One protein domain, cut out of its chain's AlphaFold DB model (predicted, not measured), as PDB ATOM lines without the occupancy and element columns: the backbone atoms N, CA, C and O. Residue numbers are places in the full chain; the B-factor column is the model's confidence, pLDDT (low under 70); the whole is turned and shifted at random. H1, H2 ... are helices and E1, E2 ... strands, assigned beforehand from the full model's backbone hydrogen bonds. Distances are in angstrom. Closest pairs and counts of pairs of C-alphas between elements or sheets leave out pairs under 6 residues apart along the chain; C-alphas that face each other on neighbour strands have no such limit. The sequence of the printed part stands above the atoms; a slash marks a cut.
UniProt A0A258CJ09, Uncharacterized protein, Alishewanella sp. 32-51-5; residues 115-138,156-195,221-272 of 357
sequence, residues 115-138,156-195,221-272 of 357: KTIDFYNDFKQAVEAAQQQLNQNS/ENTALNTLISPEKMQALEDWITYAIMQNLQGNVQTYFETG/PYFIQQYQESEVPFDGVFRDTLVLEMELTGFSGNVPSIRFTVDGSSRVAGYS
ATOM      1  N   LYS A 115      55.548 -47.527 128.599       91.75
ATOM      2  CA  LYS A 115      54.561 -46.795 127.779       91.75
ATOM      3  C   LYS A 115      54.795 -46.975 126.277       91.75
ATOM      4  O   LYS A 115      53.843 -47.058 125.510       91.75
ATOM      5  N   THR A 116      56.058 -47.044 125.854       93.12
ATOM      6  CA  THR A 116      56.424 -47.269 124.445       93.12
ATOM      7  C   THR A 116      56.062 -48.685 123.988       93.12
ATOM      8  O   THR A 116      55.561 -48.862 122.878       93.12
ATOM      9  N   ILE A 117      56.268 -49.687 124.850       93.62
ATOM     10  CA  ILE A 117      55.831 -51.070 124.610       93.62
ATOM     11  C   ILE A 117      54.300 -51.162 124.573       93.62
ATOM     12  O   ILE A 117      53.754 -51.826 123.697       93.62
ATOM     13  N   ASP A 118      53.612 -50.496 125.497       91.69
ATOM     14  CA  ASP A 118      52.151 -50.516 125.572       91.69
ATOM     15  C   ASP A 118      51.539 -49.882 124.314       91.69
ATOM     16  O   ASP A 118      50.699 -50.501 123.665       91.69
ATOM     17  N   PHE A 119      52.068 -48.736 123.868       92.31
ATOM     18  CA  PHE A 119      51.686 -48.132 122.591       92.31
ATOM     19  C   PHE A 119      51.898 -49.076 121.399       92.31
ATOM     20  O   PHE A 119      51.015 -49.200 120.551       92.31
ATOM     21  N   TYR A 120      53.051 -49.752 121.320       92.44
ATOM     22  CA  TYR A 120      53.315 -50.722 120.253       92.44
ATOM     23  C   TYR A 120      52.264 -51.831 120.220       92.44
ATOM     24  O   TYR A 120      51.732 -52.146 119.156       92.44
ATOM     25  N   ASN A 121      51.974 -52.414 121.383       91.88
ATOM     26  CA  ASN A 121      51.042 -53.524 121.507       91.88
ATOM     27  C   ASN A 121      49.611 -53.093 121.167       91.88
ATOM     28  O   ASN A 121      48.952 -53.786 120.395       91.88
ATOM     29  N   ASP A 122      49.168 -51.936 121.657       92.19
ATOM     30  CA  ASP A 122      47.853 -51.377 121.338       92.19
ATOM     31  C   ASP A 122      47.714 -51.090 119.840       92.19
ATOM     32  O   ASP A 122      46.721 -51.464 119.216       92.19
ATOM     33  N   PHE A 123      48.727 -50.464 119.232       92.56
ATOM     34  CA  PHE A 123      48.705 -50.154 117.805       92.56
ATOM     35  C   PHE A 123      48.719 -51.423 116.951       92.56
ATOM     36  O   PHE A 123      47.946 -51.536 115.999       92.56
ATOM     37  N   LYS A 124      49.546 -52.411 117.310       92.00
ATOM     38  CA  LYS A 124      49.569 -53.720 116.650       92.00
ATOM     39  C   LYS A 124      48.202 -54.407 116.732       92.00
ATOM     40  O   LYS A 124      47.693 -54.850 115.705       92.00
ATOM     41  N   GLN A 125      47.585 -54.447 117.912       92.19
ATOM     42  CA  GLN A 125      46.254 -55.029 118.095       92.19
ATOM     43  C   GLN A 125      45.183 -54.278 117.299       92.19
ATOM     44  O   GLN A 125      44.328 -54.908 116.681       92.19
ATOM     45  N   ALA A 126      45.245 -52.946 117.251       93.19
ATOM     46  CA  ALA A 126      44.308 -52.144 116.472       93.19
ATOM     47  C   ALA A 126      44.412 -52.420 114.965       93.19
ATOM     48  O   ALA A 126      43.391 -52.511 114.284       93.19
ATOM     49  N   VAL A 127      45.630 -52.609 114.451       93.62
ATOM     50  CA  VAL A 127      45.874 -53.024 113.061       93.62
ATOM     51  C   VAL A 127      45.321 -54.425 112.800       93.62
ATOM     52  O   VAL A 127      44.620 -54.625 111.810       93.62
ATOM     53  N   GLU A 128      45.599 -55.391 113.676       92.56
ATOM     54  CA  GLU A 128      45.095 -56.766 113.545       92.56
ATOM     55  C   GLU A 128      43.558 -56.806 113.576       92.56
ATOM     56  O   GLU A 128      42.932 -57.467 112.744       92.56
ATOM     57  N   ALA A 129      42.932 -56.043 114.473       92.00
ATOM     58  CA  ALA A 129      41.482 -55.913 114.551       92.00
ATOM     59  C   ALA A 129      40.897 -55.237 113.299       92.00
ATOM     60  O   ALA A 129      39.899 -55.713 112.756       92.00
ATOM     61  N   ALA A 130      41.536 -54.180 112.787       91.81
ATOM     62  CA  ALA A 130      41.143 -53.547 111.530       91.81
ATOM     63  C   ALA A 130      41.215 -54.537 110.354       91.81
ATOM     64  O   ALA A 130      40.268 -54.644 109.578       91.81
ATOM     65  N   GLN A 131      42.282 -55.334 110.246       90.69
ATOM     66  CA  GLN A 131      42.386 -56.373 109.212       90.69
ATOM     67  C   GLN A 131      41.266 -57.414 109.332       90.69
ATOM     68  O   GLN A 131      40.667 -57.809 108.331       90.69
ATOM     69  N   GLN A 132      40.939 -57.851 110.551       88.00
ATOM     70  CA  GLN A 132      39.837 -58.786 110.776       88.00
ATOM     71  C   GLN A 132      38.484 -58.186 110.381       88.00
ATOM     72  O   GLN A 132      37.697 -58.864 109.724       88.00
ATOM     73  N   GLN A 133      38.222 -56.919 110.718       85.75
ATOM     74  CA  GLN A 133      36.992 -56.217 110.336       85.75
ATOM     75  C   GLN A 133      36.844 -56.114 108.820       85.75
ATOM     76  O   GLN A 133      35.749 -56.308 108.298       85.75
ATOM     77  N   LEU A 134      37.936 -55.844 108.108       79.56
ATOM     78  CA  LEU A 134      37.951 -55.814 106.651       79.56
ATOM     79  C   LEU A 134      37.583 -57.188 106.078       79.56
ATOM     80  O   LEU A 134      36.665 -57.303 105.271       79.56
ATOM     81  N   ASN A 135      38.256 -58.234 106.567       70.81
ATOM     82  CA  ASN A 135      38.060 -59.606 106.110       70.81
ATOM     83  C   ASN A 135      36.642 -60.120 106.413       70.81
ATOM     84  O   ASN A 135      36.066 -60.845 105.602       70.81
ATOM     85  N   GLN A 136      36.047 -59.713 107.538       65.94
ATOM     86  CA  GLN A 136      34.669 -60.057 107.911       65.94
ATOM     87  C   GLN A 136      33.621 -59.238 107.140       65.94
ATOM     88  O   GLN A 136      32.565 -59.766 106.793       65.94
ATOM     89  N   ASN A 137      33.909 -57.971 106.821       58.28
ATOM     90  CA  ASN A 137      33.006 -57.086 106.076       58.28
ATOM     91  C   ASN A 137      33.105 -57.228 104.549       58.28
ATOM     92  O   ASN A 137      32.372 -56.543 103.831       58.28
ATOM     93  N   SER A 138      33.901 -58.180 104.050       47.03
ATOM     94  CA  SER A 138      33.984 -58.596 102.639       47.03
ATOM     95  C   SER A 138      32.646 -59.033 101.999       47.03
ATOM     96  O   SER A 138      32.648 -59.505 100.868       47.03
ATOM     97  N   GLU A 156      36.133 -55.248  88.910       83.69
ATOM     98  CA  GLU A 156      36.189 -53.898  89.483       83.69
ATOM     99  C   GLU A 156      36.854 -53.867  90.862       83.69
ATOM    100  O   GLU A 156      37.388 -52.825  91.259       83.69
ATOM    101  N   ASN A 157      36.849 -54.985  91.592       86.12
ATOM    102  CA  ASN A 157      37.385 -55.065  92.945       86.12
ATOM    103  C   ASN A 157      38.698 -55.859  92.983       86.12
ATOM    104  O   ASN A 157      38.784 -56.924  93.595       86.12
ATOM    105  N   THR A 158      39.719 -55.324  92.318       90.44
ATOM    106  CA  THR A 158      41.053 -55.926  92.203       90.44
ATOM    107  C   THR A 158      42.124 -55.041  92.835       90.44
ATOM    108  O   THR A 158      41.968 -53.820  92.950       90.44
ATOM    109  N   ALA A 159      43.262 -55.647  93.183       92.25
ATOM    110  CA  ALA A 159      44.418 -54.908  93.681       92.25
ATOM    111  C   ALA A 159      44.941 -53.894  92.653       92.25
ATOM    112  O   ALA A 159      45.326 -52.791  93.034       92.25
ATOM    113  N   LEU A 160      44.927 -54.238  91.357       92.69
ATOM    114  CA  LEU A 160      45.401 -53.345  90.296       92.69
ATOM    115  C   LEU A 160      44.520 -52.109  90.193       92.69
ATOM    116  O   LEU A 160      45.036 -50.997  90.186       92.69
ATOM    117  N   ASN A 161      43.202 -52.295  90.175       91.19
ATOM    118  CA  ASN A 161      42.259 -51.194  90.062       91.19
ATOM    119  C   ASN A 161      42.306 -50.267  91.287       91.19
ATOM    120  O   ASN A 161      42.190 -49.054  91.140       91.19
ATOM    121  N   THR A 162      42.524 -50.804  92.496       92.25
ATOM    122  CA  THR A 162      42.789 -49.963  93.674       92.25
ATOM    123  C   THR A 162      44.129 -49.235  93.569       92.25
ATOM    124  O   THR A 162      44.186 -48.053  93.883       92.25
ATOM    125  N   LEU A 163      45.192 -49.905  93.111       91.94
ATOM    126  CA  LEU A 163      46.536 -49.326  93.018       91.94
ATOM    127  C   LEU A 163      46.604 -48.123  92.071       91.94
ATOM    128  O   LEU A 163      47.266 -47.136  92.381       91.94
ATOM    129  N   ILE A 164      45.948 -48.210  90.914       89.44
ATOM    130  CA  ILE A 164      46.037 -47.184  89.865       89.44
ATOM    131  C   ILE A 164      45.006 -46.060  90.014       89.44
ATOM    132  O   ILE A 164      45.116 -45.045  89.331       89.44
ATOM    133  N   SER A 165      43.995 -46.243  90.867       87.88
ATOM    134  CA  SER A 165      42.933 -45.265  91.101       87.88
ATOM    135  C   SER A 165      43.205 -44.498  92.399       87.88
ATOM    136  O   SER A 165      43.048 -45.070  93.483       87.88
ATOM    137  N   PRO A 166      43.554 -43.197  92.329       86.44
ATOM    138  CA  PRO A 166      43.807 -42.392  93.524       86.44
ATOM    139  C   PRO A 166      42.618 -42.371  94.488       86.44
ATOM    140  O   PRO A 166      42.802 -42.449  95.696       86.44
ATOM    141  N   GLU A 167      41.392 -42.329  93.961       87.19
ATOM    142  CA  GLU A 167      40.171 -42.323  94.771       87.19
ATOM    143  C   GLU A 167      39.965 -43.644  95.522       87.19
ATOM    144  O   GLU A 167      39.622 -43.635  96.704       87.19
ATOM    145  N   LYS A 168      40.198 -44.793  94.866       88.88
ATOM    146  CA  LYS A 168      40.063 -46.106  95.516       88.88
ATOM    147  C   LYS A 168      41.160 -46.336  96.552       88.88
ATOM    148  O   LYS A 168      40.862 -46.893  97.606       88.88
ATOM    149  N   MET A 169      42.393 -45.907  96.273       90.25
ATOM    150  CA  MET A 169      43.482 -45.966  97.250       90.25
ATOM    151  C   MET A 169      43.181 -45.072  98.458       90.25
ATOM    152  O   MET A 169      43.222 -45.558  99.583       90.25
ATOM    153  N   GLN A 170      42.774 -43.816  98.241       89.25
ATOM    154  CA  GLN A 170      42.406 -42.906  99.329       89.25
ATOM    155  C   GLN A 170      41.269 -43.479 100.184       89.25
ATOM    156  O   GLN A 170      41.352 -43.472 101.406       89.25
ATOM    157  N   ALA A 171      40.229 -44.037  99.558       89.62
ATOM    158  CA  ALA A 171      39.123 -44.652 100.286       89.62
ATOM    159  C   ALA A 171      39.565 -45.859 101.136       89.62
ATOM    160  O   ALA A 171      39.011 -46.080 102.214       89.62
ATOM    161  N   LEU A 172      40.545 -46.641 100.665       91.56
ATOM    162  CA  LEU A 172      41.144 -47.730 101.437       91.56
ATOM    163  C   LEU A 172      41.947 -47.182 102.625       91.56
ATOM    164  O   LEU A 172      41.747 -47.634 103.749       91.56
ATOM    165  N   GLU A 173      42.806 -46.190 102.398       93.50
ATOM    166  CA  GLU A 173      43.618 -45.547 103.437       93.50
ATOM    167  C   GLU A 173      42.754 -44.884 104.525       93.50
ATOM    168  O   GLU A 173      42.977 -45.115 105.717       93.50
ATOM    169  N   ASP A 174      41.714 -44.141 104.137       91.19
ATOM    170  CA  ASP A 174      40.755 -43.516 105.055       91.19
ATOM    171  C   ASP A 174      40.023 -44.564 105.897       91.19
ATOM    172  O   ASP A 174      39.844 -44.396 107.109       91.19
ATOM    173  N   TRP A 175      39.622 -45.673 105.269       91.81
ATOM    174  CA  TRP A 175      38.972 -46.774 105.966       91.81
ATOM    175  C   TRP A 175      39.914 -47.432 106.980       91.81
ATOM    176  O   TRP A 175      39.506 -47.662 108.120       91.81
ATOM    177  N   ILE A 176      41.173 -47.692 106.604       92.56
ATOM    178  CA  ILE A 176      42.177 -48.277 107.505       92.56
ATOM    179  C   ILE A 176      42.434 -47.338 108.685       92.56
ATOM    180  O   ILE A 176      42.392 -47.780 109.834       92.56
ATOM    181  N   THR A 177      42.648 -46.046 108.428       91.81
ATOM    182  CA  THR A 177      42.845 -45.036 109.477       91.81
ATOM    183  C   THR A 177      41.646 -44.990 110.425       91.81
ATOM    184  O   THR A 177      41.828 -45.005 111.645       91.81
ATOM    185  N   TYR A 178      40.419 -44.997 109.895       90.12
ATOM    186  CA  TYR A 178      39.204 -45.036 110.709       90.12
ATOM    187  C   TYR A 178      39.114 -46.316 111.550       90.12
ATOM    188  O   TYR A 178      38.838 -46.245 112.748       90.12
ATOM    189  N   ALA A 179      39.377 -47.484 110.962       90.69
ATOM    190  CA  ALA A 179      39.330 -48.760 111.666       90.69
ATOM    191  C   ALA A 179      40.386 -48.831 112.783       90.69
ATOM    192  O   ALA A 179      40.068 -49.229 113.904       90.69
ATOM    193  N   ILE A 180      41.618 -48.382 112.532       91.44
ATOM    194  CA  ILE A 180      42.667 -48.297 113.559       91.44
ATOM    195  C   ILE A 180      42.241 -47.340 114.677       91.44
ATOM    196  O   ILE A 180      42.322 -47.698 115.849       91.44
ATOM    197  N   MET A 181      41.722 -46.156 114.339       89.19
ATOM    198  CA  MET A 181      41.221 -45.189 115.322       89.19
ATOM    199  C   MET A 181      40.141 -45.792 116.233       89.19
ATOM    200  O   MET A 181      40.182 -45.597 117.447       89.19
ATOM    201  N   GLN A 182      39.188 -46.537 115.666       88.31
ATOM    202  CA  GLN A 182      38.124 -47.202 116.428       88.31
ATOM    203  C   GLN A 182      38.672 -48.282 117.368       88.31
ATOM    204  O   GLN A 182      38.197 -48.411 118.492       88.31
ATOM    205  N   ASN A 183      39.684 -49.038 116.939       89.56
ATOM    206  CA  ASN A 183      40.256 -50.116 117.747       89.56
ATOM    207  C   ASN A 183      41.315 -49.638 118.760       89.56
ATOM    208  O   ASN A 183      41.669 -50.391 119.659       89.56
ATOM    209  N   LEU A 184      41.782 -48.387 118.671       87.75
ATOM    210  CA  LEU A 184      42.634 -47.747 119.686       87.75
ATOM    211  C   LEU A 184      41.839 -47.128 120.860       87.75
ATOM    212  O   LEU A 184      42.433 -46.506 121.748       87.75
ATOM    213  N   GLN A 185      40.502 -47.223 120.853       69.81
ATOM    214  CA  GLN A 185      39.634 -46.507 121.794       69.81
ATOM    215  C   GLN A 185      40.005 -46.744 123.268       69.81
ATOM    216  O   GLN A 185      40.178 -47.872 123.715       69.81
ATOM    217  N   GLY A 186      40.115 -45.642 124.022       67.25
ATOM    218  CA  GLY A 186      40.533 -45.606 125.432       67.25
ATOM    219  C   GLY A 186      41.924 -45.002 125.656       67.25
ATOM    220  O   GLY A 186      42.106 -44.278 126.629       67.25
ATOM    221  N   ASN A 187      42.863 -45.197 124.717       74.19
ATOM    222  CA  ASN A 187      44.263 -44.758 124.870       74.19
ATOM    223  C   ASN A 187      44.705 -43.678 123.862       74.19
ATOM    224  O   ASN A 187      45.791 -43.117 123.999       74.19
ATOM    225  N   VAL A 188      43.863 -43.332 122.878       77.75
ATOM    226  CA  VAL A 188      44.181 -42.328 121.840       77.75
ATOM    227  C   VAL A 188      44.583 -40.977 122.432       77.75
ATOM    228  O   VAL A 188      45.590 -40.415 122.016       77.75
ATOM    229  N   GLN A 189      43.839 -40.477 123.424       78.94
ATOM    230  CA  GLN A 189      44.145 -39.195 124.067       78.94
ATOM    231  C   GLN A 189      45.534 -39.224 124.723       78.94
ATOM    232  O   GLN A 189      46.328 -38.308 124.532       78.94
ATOM    233  N   THR A 190      45.865 -40.319 125.412       83.12
ATOM    234  CA  THR A 190      47.190 -40.543 126.005       83.12
ATOM    235  C   THR A 190      48.290 -40.523 124.939       83.12
ATOM    236  O   THR A 190      49.347 -39.923 125.133       83.12
ATOM    237  N   TYR A 191      48.064 -41.150 123.784       83.75
ATOM    238  CA  TYR A 191      49.049 -41.198 122.697       83.75
ATOM    239  C   TYR A 191      49.184 -39.878 121.935       83.75
ATOM    240  O   TYR A 191      50.294 -39.518 121.533       83.75
ATOM    241  N   PHE A 192      48.095 -39.122 121.815       83.12
ATOM    242  CA  PHE A 192      48.115 -37.749 121.325       83.12
ATOM    243  C   PHE A 192      48.943 -36.848 122.254       83.12
ATOM    244  O   PHE A 192      49.896 -36.219 121.797       83.12
ATOM    245  N   GLU A 193      48.652 -36.843 123.559       83.06
ATOM    246  CA  GLU A 193      49.344 -36.003 124.552       83.06
ATOM    247  C   GLU A 193      50.829 -36.333 124.676       83.06
ATOM    248  O   GLU A 193      51.672 -35.450 124.838       83.06
ATOM    249  N   THR A 194      51.171 -37.614 124.571       82.81
ATOM    250  CA  THR A 194      52.561 -38.063 124.647       82.81
ATOM    251  C   THR A 194      53.308 -37.933 123.314       82.81
ATOM    252  O   THR A 194      54.521 -38.152 123.267       82.81
ATOM    253  N   GLY A 195      52.626 -37.537 122.233       86.81
ATOM    254  CA  GLY A 195      53.221 -37.357 120.911       86.81
ATOM    255  C   GLY A 195      53.803 -38.652 120.351       86.81
ATOM    256  O   GLY A 195      54.925 -38.643 119.836       86.81
ATOM    257  N   PRO A 221      54.248 -52.553 112.070       85.88
ATOM    258  CA  PRO A 221      53.026 -53.188 111.597       85.88
ATOM    259  C   PRO A 221      52.729 -52.824 110.140       85.88
ATOM    260  O   PRO A 221      52.966 -51.698 109.701       85.88
ATOM    261  N   TYR A 222      52.178 -53.785 109.409       91.06
ATOM    262  CA  TYR A 222      51.705 -53.634 108.037       91.06
ATOM    263  C   TYR A 222      50.214 -53.973 107.973       91.06
ATOM    264  O   TYR A 222      49.701 -54.722 108.806       91.06
ATOM    265  N   PHE A 223      49.515 -53.434 106.981       93.56
ATOM    266  CA  PHE A 223      48.128 -53.764 106.687       93.56
ATOM    267  C   PHE A 223      48.046 -54.566 105.385       93.56
ATOM    268  O   PHE A 223      48.588 -54.135 104.373       93.56
ATOM    269  N   ILE A 224      47.391 -55.733 105.397       92.81
ATOM    270  CA  ILE A 224      47.193 -56.544 104.184       92.81
ATOM    271  C   ILE A 224      45.724 -56.502 103.771       92.81
ATOM    272  O   ILE A 224      44.872 -57.073 104.449       92.81
ATOM    273  N   GLN A 225      45.449 -55.899 102.616       90.81
ATOM    274  CA  GLN A 225      44.176 -56.048 101.915       90.81
ATOM    275  C   GLN A 225      44.281 -57.229 100.951       90.81
ATOM    276  O   GLN A 225      45.108 -57.215 100.040       90.81
ATOM    277  N   GLN A 226      43.420 -58.232 101.118       89.31
ATOM    278  CA  GLN A 226      43.293 -59.336 100.166       89.31
ATOM    279  C   GLN A 226      42.125 -59.090  99.213       89.31
ATOM    280  O   GLN A 226      41.057 -58.647  99.637       89.31
ATOM    281  N   TYR A 227      42.317 -59.405  97.936       87.25
ATOM    282  CA  TYR A 227      41.287 -59.275  96.910       87.25
ATOM    283  C   TYR A 227      40.771 -60.648  96.484       87.25
ATOM    284  O   TYR A 227      41.516 -61.630  96.398       87.25
ATOM    285  N   GLN A 228      39.460 -60.727  96.259       83.19
ATOM    286  CA  GLN A 228      38.804 -61.945  95.778       83.19
ATOM    287  C   GLN A 228      38.820 -62.032  94.248       83.19
ATOM    288  O   GLN A 228      38.797 -63.138  93.713       83.19
ATOM    289  N   GLU A 229      38.887 -60.887  93.570       85.94
ATOM    290  CA  GLU A 229      38.950 -60.774  92.115       85.94
ATOM    291  C   GLU A 229      40.369 -60.405  91.662       85.94
ATOM    292  O   GLU A 229      41.125 -59.749  92.384       85.94
ATOM    293  N   SER A 230      40.713 -60.810  90.441       87.12
ATOM    294  CA  SER A 230      41.938 -60.423  89.740       87.12
ATOM    295  C   SER A 230      41.647 -60.354  88.245       87.12
ATOM    296  O   SER A 230      40.822 -61.113  87.735       87.12
ATOM    297  N   GLU A 231      42.318 -59.450  87.533       87.00
ATOM    298  CA  GLU A 231      42.249 -59.361  86.073       87.00
ATOM    299  C   GLU A 231      42.794 -60.623  85.395       87.00
ATOM    300  O   GLU A 231      42.373 -60.968  84.290       87.00
ATOM    301  N   VAL A 232      43.734 -61.310  86.048       84.69
ATOM    302  CA  VAL A 232      44.304 -62.569  85.568       84.69
ATOM    303  C   VAL A 232      43.590 -63.729  86.269       84.69
ATOM    304  O   VAL A 232      43.428 -63.683  87.490       84.69
ATOM    305  N   PRO A 233      43.169 -64.782  85.539       72.88
ATOM    306  CA  PRO A 233      42.522 -65.938  86.146       72.88
ATOM    307  C   PRO A 233      43.342 -66.504  87.306       72.88
ATOM    308  O   PRO A 233      44.531 -66.793  87.169       72.88
ATOM    309  N   PHE A 234      42.683 -66.655  88.450       67.12
ATOM    310  CA  PHE A 234      43.280 -67.206  89.657       67.12
ATOM    311  C   PHE A 234      43.613 -68.691  89.455       67.12
ATOM    312  O   PHE A 234      42.735 -69.491  89.135       67.12
ATOM    313  N   ASP A 235      44.873 -69.065  89.673       64.25
ATOM    314  CA  ASP A 235      45.374 -70.442  89.539       64.25
ATOM    315  C   ASP A 235      45.168 -71.303  90.799       64.25
ATOM    316  O   ASP A 235      45.557 -72.468  90.830       64.25
ATOM    317  N   GLY A 236      44.549 -70.747  91.847       58.78
ATOM    318  CA  GLY A 236      44.306 -71.444  93.108       58.78
ATOM    319  C   GLY A 236      45.352 -71.194  94.196       58.78
ATOM    320  O   GLY A 236      45.089 -71.543  95.346       58.78
ATOM    321  N   VAL A 237      46.508 -70.591  93.880       65.44
ATOM    322  CA  VAL A 237      47.660 -70.580  94.802       65.44
ATOM    323  C   VAL A 237      47.861 -69.235  95.502       65.44
ATOM    324  O   VAL A 237      48.063 -69.202  96.714       65.44
ATOM    325  N   PHE A 238      47.779 -68.111  94.781       72.25
ATOM    326  CA  PHE A 238      48.084 -66.790  95.349       72.25
ATOM    327  C   PHE A 238      47.061 -65.730  94.948       72.25
ATOM    328  O   PHE A 238      46.913 -65.414  93.766       72.25
ATOM    329  N   ARG A 239      46.352 -65.179  95.938       83.94
ATOM    330  CA  ARG A 239      45.412 -64.067  95.734       83.94
ATOM    331  C   ARG A 239      46.172 -62.763  95.557       83.94
ATOM    332  O   ARG A 239      47.238 -62.594  96.145       83.94
ATOM    333  N   ASP A 240      45.597 -61.847  94.791       89.88
ATOM    334  CA  ASP A 240      46.101 -60.482  94.722       89.88
ATOM    335  C   ASP A 240      45.923 -59.784  96.075       89.88
ATOM    336  O   ASP A 240      44.917 -59.955  96.774       89.88
ATOM    337  N   THR A 241      46.936 -59.019  96.461       92.06
ATOM    338  CA  THR A 241      47.029 -58.366  97.763       92.06
ATOM    339  C   THR A 241      47.705 -57.010  97.647       92.06
ATOM    340  O   THR A 241      48.662 -56.837  96.893       92.06
ATOM    341  N   LEU A 242      47.256 -56.058  98.459       93.88
ATOM    342  CA  LEU A 242      48.016 -54.846  98.743       93.88
ATOM    343  C   LEU A 242      48.565 -54.938 100.162       93.88
ATOM    344  O   LEU A 242      47.807 -55.081 101.123       93.88
ATOM    345  N   VAL A 243      49.887 -54.878 100.270       94.25
ATOM    346  CA  VAL A 243      50.617 -54.805 101.534       94.25
ATOM    347  C   VAL A 243      50.986 -53.343 101.749       94.25
ATOM    348  O   VAL A 243      51.774 -52.776 100.998       94.25
ATOM    349  N   LEU A 244      50.380 -52.724 102.756       94.88
ATOM    350  CA  LEU A 244      50.556 -51.320 103.094       94.88
ATOM    351  C   LEU A 244      51.421 -51.207 104.345       94.88
ATOM    352  O   LEU A 244      51.028 -51.618 105.439       94.88
ATOM    353  N   GLU A 245      52.605 -50.634 104.193       93.50
ATOM    354  CA  GLU A 245      53.427 -50.213 105.319       93.50
ATOM    355  C   GLU A 245      52.858 -48.929 105.916       93.50
ATOM    356  O   GLU A 245      52.432 -48.034 105.185       93.50
ATOM    357  N   MET A 246      52.869 -48.831 107.244       93.94
ATOM    358  CA  MET A 246      52.270 -47.709 107.962       93.94
ATOM    359  C   MET A 246      53.324 -46.927 108.740       93.94
ATOM    360  O   MET A 246      54.134 -47.502 109.472       93.94
ATOM    361  N   GLU A 247      53.274 -45.602 108.627       93.50
ATOM    362  CA  GLU A 247      54.022 -44.673 109.474       93.50
ATOM    363  C   GLU A 247      53.052 -43.741 110.200       93.50
ATOM    364  O   GLU A 247      52.389 -42.907 109.584       93.50
ATOM    365  N   LEU A 248      52.988 -43.852 111.526       93.06
ATOM    366  CA  LEU A 248      52.233 -42.921 112.352       93.06
ATOM    367  C   LEU A 248      53.085 -41.680 112.624       93.06
ATOM    368  O   LEU A 248      54.015 -41.693 113.434       93.06
ATOM    369  N   THR A 249      52.740 -40.587 111.955       91.00
ATOM    370  CA  THR A 249      53.441 -39.298 112.086       91.00
ATOM    371  C   THR A 249      53.013 -38.505 113.324       91.00
ATOM    372  O   THR A 249      53.729 -37.606 113.776       91.00
ATOM    373  N   GLY A 250      51.867 -38.864 113.899       89.81
ATOM    374  CA  GLY A 250      51.289 -38.264 115.090       89.81
ATOM    375  C   GLY A 250      49.770 -38.374 115.059       89.81
ATOM    376  O   GLY A 250      49.213 -39.230 114.374       89.81
ATOM    377  N   PHE A 251      49.108 -37.473 115.772       88.81
ATOM    378  CA  PHE A 251      47.657 -37.443 115.918       88.81
ATOM    379  C   PHE A 251      47.142 -36.015 115.690       88.81
ATOM    380  O   PHE A 251      47.757 -35.048 116.141       88.81
ATOM    381  N   SER A 252      46.016 -35.885 114.991       85.06
ATOM    382  CA  SER A 252      45.262 -34.640 114.831       85.06
ATOM    383  C   SER A 252      43.999 -34.731 115.685       85.06
ATOM    384  O   SER A 252      42.976 -35.269 115.253       85.06
ATOM    385  N   GLY A 253      44.089 -34.273 116.936       83.06
ATOM    386  CA  GLY A 253      43.095 -34.606 117.957       83.06
ATOM    387  C   GLY A 253      43.073 -36.120 118.186       83.06
ATOM    388  O   GLY A 253      44.115 -36.717 118.428       83.06
ATOM    389  N   ASN A 254      41.906 -36.749 118.031       81.44
ATOM    390  CA  ASN A 254      41.753 -38.201 118.184       81.44
ATOM    391  C   ASN A 254      41.977 -39.002 116.891       81.44
ATOM    392  O   ASN A 254      41.781 -40.214 116.884       81.44
ATOM    393  N   VAL A 255      42.363 -38.352 115.791       87.12
ATOM    394  CA  VAL A 255      42.559 -39.031 114.505       87.12
ATOM    395  C   VAL A 255      44.051 -39.303 114.294       87.12
ATOM    396  O   VAL A 255      44.834 -38.348 114.270       87.12
ATOM    397  N   PRO A 256      44.481 -40.568 114.141       90.50
ATOM    398  CA  PRO A 256      45.869 -40.878 113.832       90.50
ATOM    399  C   PRO A 256      46.222 -40.395 112.418       90.50
ATOM    400  O   PRO A 256      45.497 -40.646 111.460       90.50
ATOM    401  N   SER A 257      47.356 -39.710 112.286       92.31
ATOM    402  CA  SER A 257      47.910 -39.277 111.000       92.31
ATOM    403  C   SER A 257      48.875 -40.344 110.487       92.31
ATOM    404  O   SER A 257      50.063 -40.357 110.847       92.31
ATOM    405  N   ILE A 258      48.345 -41.266 109.684       93.94
ATOM    406  CA  ILE A 258      49.072 -42.417 109.146       93.94
ATOM    407  C   ILE A 258      49.449 -42.140 107.694       93.94
ATOM    408  O   ILE A 258      48.602 -41.799 106.874       93.94
ATOM    409  N   ARG A 259      50.729 -42.302 107.375       94.50
ATOM    410  CA  ARG A 259      51.205 -42.383 105.999       94.50
ATOM    411  C   ARG A 259      51.268 -43.847 105.594       94.50
ATOM    412  O   ARG A 259      51.898 -44.642 106.292       94.50
ATOM    413  N   PHE A 260      50.668 -44.165 104.456       94.00
ATOM    414  CA  PHE A 260      50.721 -45.491 103.862       94.00
ATOM    415  C   PHE A 260      51.762 -45.537 102.745       94.00
ATOM    416  O   PHE A 260      52.044 -44.545 102.070       94.00
ATOM    417  N   THR A 261      52.399 -46.687 102.569       92.94
ATOM    418  CA  THR A 261      53.284 -46.955 101.433       92.94
ATOM    419  C   THR A 261      53.047 -48.378 100.962       92.94
ATOM    420  O   THR A 261      53.070 -49.306 101.765       92.94
ATOM    421  N   VAL A 262      52.796 -48.553  99.664       92.12
ATOM    422  CA  VAL A 262      52.582 -49.881  99.083       92.12
ATOM    423  C   VAL A 262      53.922 -50.604  98.981       92.12
ATOM    424  O   VAL A 262      54.830 -50.147  98.284       92.12
ATOM    425  N   ASP A 263      54.038 -51.736  99.666       91.56
ATOM    426  CA  ASP A 263      55.240 -52.558  99.663       91.56
ATOM    427  C   ASP A 263      55.385 -53.341  98.349       91.56
ATOM    428  O   ASP A 263      54.398 -53.798  97.757       91.56
ATOM    429  N   GLY A 264      56.629 -53.548  97.911       87.81
ATOM    430  CA  GLY A 264      56.952 -54.284  96.684       87.81
ATOM    431  C   GLY A 264      56.532 -55.763  96.703       87.81
ATOM    432  O   GLY A 264      56.414 -56.373  95.637       87.81
ATOM    433  N   SER A 265      56.275 -56.341  97.884       89.00
ATOM    434  CA  SER A 265      55.721 -57.694  98.042       89.00
ATOM    435  C   SER A 265      54.224 -57.797  97.734       89.00
ATOM    436  O   SER A 265      53.726 -58.915  97.592       89.00
ATOM    437  N   SER A 266      53.517 -56.668  97.579       92.38
ATOM    438  CA  SER A 266      52.122 -56.639  97.114       92.38
ATOM    439  C   SER A 266      51.968 -57.433  95.818       92.38
ATOM    440  O   SER A 266      52.858 -57.408  94.969       92.38
ATOM    441  N   ARG A 267      50.845 -58.127  95.633       91.25
ATOM    442  CA  ARG A 267      50.556 -58.903  94.421       91.25
ATOM    443  C   ARG A 267      49.410 -58.266  93.646       91.25
ATOM    444  O   ARG A 267      48.321 -58.081  94.173       91.25
ATOM    445  N   VAL A 268      49.674 -57.932  92.393       90.31
ATOM    446  CA  VAL A 268      48.802 -57.140  91.534       90.31
ATOM    447  C   VAL A 268      48.727 -57.796  90.162       90.31
ATOM    448  O   VAL A 268      49.763 -58.015  89.523       90.31
ATOM    449  N   ALA A 269      47.506 -58.120  89.729       88.94
ATOM    450  CA  ALA A 269      47.223 -58.836  88.490       88.94
ATOM    451  C   ALA A 269      48.042 -60.134  88.354       88.94
ATOM    452  O   ALA A 269      48.581 -60.436  87.290       88.94
ATOM    453  N   GLY A 270      48.203 -60.885  89.449       85.88
ATOM    454  CA  GLY A 270      48.948 -62.144  89.468       85.88
ATOM    455  C   GLY A 270      50.477 -62.020  89.557       85.88
ATOM    456  O   GLY A 270      51.163 -63.041  89.634       85.88
ATOM    457  N   TYR A 271      51.040 -60.811  89.607       87.12
ATOM    458  CA  TYR A 271      52.488 -60.586  89.708       87.12
ATOM    459  C   TYR A 271      52.839 -59.772  90.951       87.12
ATOM    460  O   TYR A 271      52.052 -58.946  91.397       87.12
ATOM    461  N   SER A 272      54.032 -59.962  91.519       88.44
ATOM    462  CA  SER A 272      54.494 -59.076  92.594       88.44
ATOM    463  C   SER A 272      54.750 -57.665  92.066       88.44
ATOM    464  O   SER A 272      55.279 -57.494  90.965       88.44
TER     465      SER A 272
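AT A GLANCE: This is residues 115 to 138, 156 to 195 and 221 to 272 of the 357 residues of an uncharacterized protein of Alishewanella sp. 32-51-5 (UniProt A0A258CJ09). A strongly twisted sheet of three antiparallel strands lies between two long helices: H1 runs along edge strand E1 over one face, while H3 is over the opposite face, stands up from it and meets H1. The shape is elongated, with the short helix H4 toward one end and the loop of residues 227 to 240 reaching toward the other. The printed part has 116 residues with four named helices followed by three named strands, H1 H2 H3 H4 E1 E2 E3, and its class is mixed, helices and strands. The sheet order is E1 - E2 - E3, a meander, each strand the antiparallel neighbour of the one before. The whole is compact, with a radius of gyration of the C-alphas of 15.3 A and spans of 49 by 25 by 25 A.

IN THESE COORDINATES: E1 is residues 222 to 226, E2 residues 241 to 252, 29.3 A long, and E3 residues 255 to 262, 21.4 A long. E2 begins with C-alpha 241 at (47.029, -58.366, 97.763) and bends by 73 degrees at residue 249; E3 ends with C-alpha 262 at (52.582, -49.881, 99.083). H1, residues 115 to 137, is 32.3 A long and begins at C-alpha 115, (54.561, -46.795, 127.779). H2 is residues 159 to 164, H3 residues 166 to 183, 25.7 A long, and H4 residues 188 to 193.

HOW THE PARTS SIT: The hairpin E1 and E2 has N 223 and O 244 at 2.8 A, within hydrogen-bond range. The hairpin E2 and E3 has N 247 and O 259 at 2.9 A, also within range. H1 is on the sheet at a height of 9.8 A, over E1 and along it at 5 degrees on the local plane; it is only just not over E2, on which 2 of its C-alphas fall. H3 is on the opposite face at a height of 5.7 A, only just over E2 with 3 C-alphas, and stands up from the sheet at 47 degrees. Residues 123 to 133 of H1 touch residues 176 to 183 of H3, with the C-alphas of Ala 126 and Asn 183 closest at 4.7 A, at a steep tilt of 58 degrees, opposite ways. H2 is on the sheet, its closest C-alphas to E2 being those of Ala 159 and Thr 241, 6.0 A apart; H2 and H3 touch only at the corner, with the C-alphas of Thr 162 and Lys 168 closest at 5.1 A. H4 only grazes the sheet, with the C-alphas of Phe 192 and Phe 251 closest at 5.4 A, and is apart from H2. In H1, H2, H3 and H4 every O i to N i+4 pair is within hydrogen-bond range.

THE WHOLE: The two C-alphas farthest apart are those of Glu 193 and Asp 235, 49.3 A. Residues 139 to 155 and 196 to 220 are not printed; the gaps are 14.1 A from C-alpha 138 to 156 and 18.4 A from C-alpha 195 to 221. E1 to E2 is a long link of 14 residues. Mean pLDDT of the printed part is 86.9, with residues 136 to 138, 185 to 186 and 234 to 237 under 70.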